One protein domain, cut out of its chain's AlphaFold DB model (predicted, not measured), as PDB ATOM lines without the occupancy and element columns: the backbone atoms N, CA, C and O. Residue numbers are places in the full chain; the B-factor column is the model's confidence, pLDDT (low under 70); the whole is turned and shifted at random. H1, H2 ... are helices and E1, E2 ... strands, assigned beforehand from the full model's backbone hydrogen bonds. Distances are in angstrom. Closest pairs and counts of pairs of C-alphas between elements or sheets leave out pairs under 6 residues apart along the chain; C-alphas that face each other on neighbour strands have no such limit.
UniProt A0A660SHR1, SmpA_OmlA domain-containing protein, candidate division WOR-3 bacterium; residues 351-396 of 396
ATOM      1  N   PRO A 351      -7.003 -15.419  77.565       58.72
ATOM      2  CA  PRO A 351      -7.646 -14.189  77.122       58.72
ATOM      3  C   PRO A 351      -9.167 -14.316  77.267       58.72
ATOM      4  O   PRO A 351      -9.771 -15.254  76.758       58.72
ATOM      5  N   GLY A 352      -9.796 -13.370  77.953       63.16
ATOM      6  CA  GLY A 352     -11.231 -13.347  78.217       63.16
ATOM      7  C   GLY A 352     -11.601 -13.535  79.688       63.16
ATOM      8  O   GLY A 352     -12.710 -13.148  80.061       63.16
ATOM      9  N   MET A 353     -10.695 -14.047  80.533       73.56
ATOM     10  CA  MET A 353     -10.942 -14.171  81.979       73.56
ATOM     11  C   MET A 353     -11.252 -12.810  82.601       73.56
ATOM     12  O   MET A 353     -10.566 -11.828  82.326       73.56
ATOM     13  N   THR A 354     -12.277 -12.727  83.448       72.62
ATOM     14  CA  THR A 354     -12.598 -11.482  84.150       72.62
ATOM     15  C   THR A 354     -11.543 -11.164  85.202       72.62
ATOM     16  O   THR A 354     -10.877 -12.053  85.727       72.62
ATOM     17  N   LYS A 355     -11.424  -9.888  85.563       67.69
ATOM     18  CA  LYS A 355     -10.581  -9.436  86.680       67.69
ATOM     19  C   LYS A 355     -10.784 -10.263  87.947       67.69
ATOM     20  O   LYS A 355      -9.810 -10.587  88.604       67.69
ATOM     21  N   GLU A 356     -12.023 -10.634  88.256       69.62
ATOM     22  CA  GLU A 356     -12.330 -11.434  89.442       69.62
ATOM     23  C   GLU A 356     -11.868 -12.884  89.299       69.62
ATOM     24  O   GLU A 356     -11.284 -13.431  90.222       69.62
ATOM     25  N   GLN A 357     -12.039 -13.485  88.118       67.69
ATOM     26  CA  GLN A 357     -11.509 -14.820  87.829       67.69
ATOM     27  C   GLN A 357      -9.980 -14.846  87.887       67.69
ATOM     28  O   GLN A 357      -9.402 -15.819  88.358       67.69
ATOM     29  N   VAL A 358      -9.327 -13.768  87.455       66.38
ATOM     30  CA  VAL A 358      -7.878 -13.612  87.599       66.38
ATOM     31  C   VAL A 358      -7.492 -13.333  89.049       66.38
ATOM     32  O   VAL A 358      -6.477 -13.850  89.485       66.38
ATOM     33  N   ARG A 359      -8.275 -12.582  89.833       66.06
ATOM     34  CA  ARG A 359      -7.990 -12.397  91.269       66.06
ATOM     35  C   ARG A 359      -8.148 -13.674  92.074       66.06
ATOM     36  O   ARG A 359      -7.363 -13.917  92.980       66.06
ATOM     37  N   LEU A 360      -9.155 -14.472  91.742       59.75
ATOM     38  CA  LEU A 360      -9.387 -15.776  92.352       59.75
ATOM     39  C   LEU A 360      -8.274 -16.772  92.019       59.75
ATOM     40  O   LEU A 360      -7.992 -17.621  92.852       59.75
ATOM     41  N   ALA A 361      -7.660 -16.656  90.839       58.97
ATOM     42  CA  ALA A 361      -6.561 -17.521  90.418       58.97
ATOM     43  C   ALA A 361      -5.178 -17.005  90.880       58.97
ATOM     44  O   ALA A 361      -4.396 -17.743  91.450       58.97
ATOM     45  N   PHE A 362      -4.878 -15.710  90.729       59.16
ATOM     46  CA  PHE A 362      -3.528 -15.144  90.930       59.16
ATOM     47  C   PHE A 362      -3.422 -14.167  92.109       59.16
ATOM     48  O   PHE A 362      -2.397 -13.511  92.293       59.16
ATOM     49  N   GLY A 363      -4.486 -14.008  92.897       62.12
ATOM     50  CA  GLY A 363      -4.551 -13.049  93.999       62.12
ATOM     51  C   GLY A 363      -4.720 -11.592  93.547       62.12
ATOM     52  O   GLY A 363      -5.141 -11.282  92.429       62.12
ATOM     53  N   SER A 364      -4.411 -10.645  94.435       71.62
ATOM     54  CA  SER A 364      -4.451  -9.217  94.092       71.62
ATOM     55  C   SER A 364      -3.183  -8.794  93.344       71.62
ATOM     56  O   SER A 364      -2.086  -9.172  93.758       71.62
ATOM     57  N   PRO A 365      -3.292  -7.977  92.279       77.38
ATOM     58  CA  PRO A 365      -2.119  -7.463  91.588       77.38
ATOM     59  C   PRO A 365      -1.287  -6.589  92.529       77.38
ATOM     60  O   PRO A 365      -1.816  -5.710  93.208       77.38
ATOM     61  N   SER A 366       0.024  -6.816  92.531       76.62
ATOM     62  CA  SER A 366       1.009  -5.987  93.240       76.62
ATOM     63  C   SER A 366       1.005  -4.540  92.755       76.62
ATOM     64  O   SER A 366       1.081  -3.606  93.548       76.62
ATOM     65  N   THR A 367       0.871  -4.340  91.442       79.94
ATOM     66  CA  THR A 367       0.697  -3.016  90.864       79.94
ATOM     67  C   THR A 367      -0.288  -3.062  89.716       79.94
ATOM     68  O   THR A 367      -0.334  -3.994  88.913       79.94
ATOM     69  N   THR A 368      -1.074  -2.001  89.629       80.88
ATOM     70  CA  THR A 368      -2.069  -1.802  88.586       80.88
ATOM     71  C   THR A 368      -1.702  -0.526  87.852       80.88
ATOM     72  O   THR A 368      -1.649   0.546  88.453       80.88
ATOM     73  N   LYS A 369      -1.424  -0.619  86.554       84.12
ATOM     74  CA  LYS A 369      -1.178   0.545  85.692       84.12
ATOM     75  C   LYS A 369      -2.243   0.603  84.606       84.12
ATOM     76  O   LYS A 369      -2.800  -0.423  84.245       84.12
ATOM     77  N   LYS A 370      -2.514   1.787  84.064       84.06
ATOM     78  CA  LYS A 370      -3.216   1.929  82.783       84.06
ATOM     79  C   LYS A 370      -2.218   2.412  81.743       84.06
ATOM     80  O   LYS A 370      -1.400   3.276  82.060       84.06
ATOM     81  N   ASP A 371      -2.238   1.830  80.551       80.31
ATOM     82  CA  ASP A 371      -1.461   2.371  79.435       80.31
ATOM     83  C   ASP A 371      -2.166   3.577  78.788       80.31
ATOM     84  O   ASP A 371      -3.269   3.966  79.183       80.31
ATOM     85  N   THR A 372      -1.524   4.186  77.788       81.00
ATOM     86  CA  THR A 372      -2.036   5.368  77.073       81.00
ATOM     87  C   THR A 372      -3.340   5.112  76.315       81.00
ATOM     88  O   THR A 372      -3.980   6.064  75.881       81.00
ATOM     89  N   THR A 373      -3.750   3.850  76.159       78.38
ATOM     90  CA  THR A 373      -5.008   3.446  75.516       78.38
ATOM     91  C   THR A 373      -6.110   3.114  76.528       78.38
ATOM     92  O   THR A 373      -7.228   2.780  76.143       78.38
ATOM     93  N   GLY A 374      -5.821   3.228  77.830       76.69
ATOM     94  CA  GLY A 374      -6.759   2.932  78.912       76.69
ATOM     95  C   GLY A 374      -6.846   1.448  79.286       76.69
ATOM     96  O   GLY A 374      -7.662   1.101  80.145       76.69
ATOM     97  N   ILE A 375      -6.008   0.587  78.697       81.00
ATOM     98  CA  ILE A 375      -5.922  -0.839  79.035       81.00
ATOM     99  C   ILE A 375      -5.276  -0.975  80.409       81.00
ATOM    100  O   ILE A 375      -4.213  -0.412  80.680       81.00
ATOM    101  N   GLU A 376      -5.921  -1.736  81.291       82.81
ATOM    102  CA  GLU A 376      -5.383  -2.010  82.618       82.81
ATOM    103  C   GLU A 376      -4.346  -3.119  82.550       82.81
ATOM    104  O   GLU A 376      -4.614  -4.221  82.092       82.81
ATOM    105  N   ILE A 377      -3.158  -2.840  83.050       79.44
ATOM    106  CA  ILE A 377      -2.063  -3.781  83.157       79.44
ATOM    107  C   ILE A 377      -1.887  -4.105  84.627       79.44
ATOM    108  O   ILE A 377      -1.542  -3.245  85.441       79.44
ATOM    109  N   TRP A 378      -2.153  -5.354  84.949       83.69
ATOM    110  CA  TRP A 378      -2.033  -5.903  86.278       83.69
ATOM    111  C   TRP A 378      -0.718  -6.664  86.353       83.69
ATOM    112  O   TRP A 378      -0.480  -7.597  85.583       83.69
ATOM    113  N   TYR A 379       0.148  -6.222  87.253       72.31
ATOM    114  CA  TYR A 379       1.419  -6.859  87.539       72.31
ATOM    115  C   TYR A 379       1.324  -7.582  88.865       72.31
ATOM    116  O   TYR A 379       0.796  -7.055  89.848       72.31
ATOM    117  N   TYR A 380       1.910  -8.759  88.904       66.25
ATOM    118  CA  TYR A 380       1.927  -9.624  90.063       66.25
ATOM    119  C   TYR A 380       3.386  -9.929  90.382       66.25
ATOM    120  O   TYR A 380       4.023 -10.720  89.707       66.25
ATOM    121  N   GLU A 381       3.945  -9.218  91.355       51.41
ATOM    122  CA  GLU A 381       5.382  -9.196  91.648       51.41
ATOM    123  C   GLU A 381       5.917 -10.554  92.124       51.41
ATOM    124  O   GLU A 381       7.026 -10.923  91.755       51.41
ATOM    125  N   LYS A 382       5.099 -11.339  92.842       44.66
ATOM    126  CA  LYS A 382       5.441 -12.704  93.289       44.66
ATOM    127  C   LYS A 382       5.568 -13.691  92.121       44.66
ATOM    128  O   LYS A 382       6.553 -14.420  92.016       44.66
ATOM    129  N   SER A 383       4.624 -13.618  91.185       45.81
ATOM    130  CA  SER A 383       4.593 -14.451  89.983       45.81
ATOM    131  C   SER A 383       5.422 -13.916  88.829       45.81
ATOM    132  O   SER A 383       5.616 -14.618  87.845       45.81
ATOM    133  N   GLY A 384       5.811 -12.640  88.850       53.28
ATOM    134  CA  GLY A 384       6.274 -11.864  87.696       53.28
ATOM    135  C   GLY A 384       5.241 -11.694  86.561       53.28
ATOM    136  O   GLY A 384       5.625 -11.266  85.464       53.28
ATOM    137  N   LEU A 385       3.977 -12.112  86.743       58.97
ATOM    138  CA  LEU A 385       2.934 -12.074  85.709       58.97
ATOM    139  C   LEU A 385       2.609 -10.635  85.334       58.97
ATOM    140  O   LEU A 385       2.433  -9.768  86.191       58.97
ATOM    141  N   LYS A 386       2.415 -10.419  84.034       70.69
ATOM    142  CA  LYS A 386       1.876  -9.180  83.484       70.69
ATOM    143  C   LYS A 386       0.643  -9.509  82.654       70.69
ATOM    144  O   LYS A 386       0.766 -10.005  81.537       70.69
ATOM    145  N   LEU A 387      -0.534  -9.218  83.197       72.06
ATOM    146  CA  LEU A 387      -1.819  -9.468  82.547       72.06
ATOM    147  C   LEU A 387      -2.429  -8.149  82.083       72.06
ATOM    148  O   LEU A 387      -2.508  -7.187  82.847       72.06
ATOM    149  N   LYS A 388      -2.850  -8.088  80.820       79.56
ATOM    150  CA  LYS A 388      -3.531  -6.918  80.255       79.56
ATOM    151  C   LYS A 388      -5.032  -7.142  80.287       79.56
ATOM    152  O   LYS A 388      -5.488  -8.241  80.004       79.56
ATOM    153  N   PHE A 389      -5.796  -6.098  80.574       79.44
ATOM    154  CA  PHE A 389      -7.243  -6.131  80.686       79.44
ATOM    155  C   PHE A 389      -7.898  -5.037  79.853       79.44
ATOM    156  O   PHE A 389      -7.636  -3.848  80.040       79.44
ATOM    157  N   SER A 390      -8.836  -5.446  79.007       80.69
ATOM    158  CA  SER A 390      -9.710  -4.574  78.229       80.69
ATOM    159  C   SER A 390     -11.155  -4.978  78.499       80.69
ATOM    160  O   SER A 390     -11.482  -6.164  78.530       80.69
ATOM    161  N   GLY A 391     -12.017  -4.008  78.816       78.69
ATOM    162  CA  GLY A 391     -13.410  -4.290  79.194       78.69
ATOM    163  C   GLY A 391     -13.557  -5.205  80.421       78.69
ATOM    164  O   GLY A 391     -14.523  -5.953  80.524       78.69
ATOM    165  N   GLY A 392     -12.581  -5.199  81.338       77.88
ATOM    166  CA  GLY A 392     -12.601  -6.054  82.530       77.88
ATOM    167  C   GLY A 392     -12.193  -7.507  82.289       77.88
ATOM    168  O   GLY A 392     -12.290  -8.308  83.220       77.88
ATOM    169  N   ARG A 393     -11.723  -7.841  81.083       75.88
ATOM    170  CA  ARG A 393     -11.300  -9.187  80.692       75.88
ATOM    171  C   ARG A 393      -9.855  -9.217  80.217       75.88
ATOM    172  O   ARG A 393      -9.402  -8.238  79.627       75.88
ATOM    173  N   VAL A 394      -9.152 -10.322  80.461       77.75
ATOM    174  CA  VAL A 394      -7.773 -10.524  80.004       77.75
ATOM    175  C   VAL A 394      -7.723 -10.400  78.484       77.75
ATOM    176  O   VAL A 394      -8.548 -10.971  77.779       77.75
ATOM    177  N   VAL A 395      -6.752  -9.669  77.966       71.69
ATOM    178  CA  VAL A 395      -6.436  -9.578  76.539       71.69
ATOM    179  C   VAL A 395      -5.000 -10.044  76.356       71.69
ATOM    180  O   VAL A 395      -4.142  -9.710  77.172       71.69
ATOM    181  N   ARG A 396      -4.798 -10.883  75.335       57.94
ATOM    182  CA  ARG A 396      -3.561 -11.633  75.085       57.94
ATOM    183  C   ARG A 396      -2.350 -10.720  74.907       57.94
ATOM    184  O   ARG A 396      -2.494  -9.661  74.252       57.94
TER     185      ARG A 396
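What this domain is: This is residues 351 to 396 of the 396 residues of the protein "SmpA_OmlA domain-containing protein" of candidate division WOR-3 bacterium (UniProt A0A660SHR1). One short helix, H1, lies over one face of a twisted sheet of four strands, whose other face is bare. The strands follow H1 as a meander, each the antiparallel neighbour of the one before, in the sheet order E1, E2, E3, E4. The printed part has 46 residues with one named helix and four named strands, of mixed class. It is compact, with a radius of gyration of the C-alphas of 9.6 A, and spans 26 by 18 by 14 A.

How they stand to each other: H1, residues 355 to 362, is on the sheet of E1, residues 367 to 370, E2, residues 376 to 380, E3, residues 385 to 390, and E4, residues 393 to 395. Its height over the sheet is 8.8 A. It lies only just over E3, on which 3 of its 8 C-alphas fall, and runs along the strands, at 12 degrees to E3 on the local plane. The closest C-alphas of H1 and E4 are those of Lys 355 and Arg 393, 6.0 A apart. In H1 every O i to N i+4 pair is within hydrogen-bond range. E1 and E2 form an antiparallel hairpin at 162 degrees, with N 369 and O 377 at 2.9 A. In the hairpin of E2 and E3, at 161 degrees, N 378 and O 387 are 2.8 A apart. In that of E3 and E4, at 111 degrees, N 395 and O 388 are 2.8 A apart. The edge strands E1 and E4 are apart.

Where its parts are: H1 begins at C-alpha 355, (-10.581, -9.436, 86.680), and is 10.0 A long. E1 measures 10.3 A, E2 12.9 A, E3 16.5 A and E4 6.4 A, ending at C-alpha 395, (-6.436, -9.578, 76.539).

The domain as a whole: The C-alphas farthest apart, of Leu 360 and Thr 372, are 27.1 A apart. The printed part has no cut, and its four links are tight. Its mean pLDDT is 70.8, with residues 351 to 352, 355 to 363, 380 to 385 and 396 under 70.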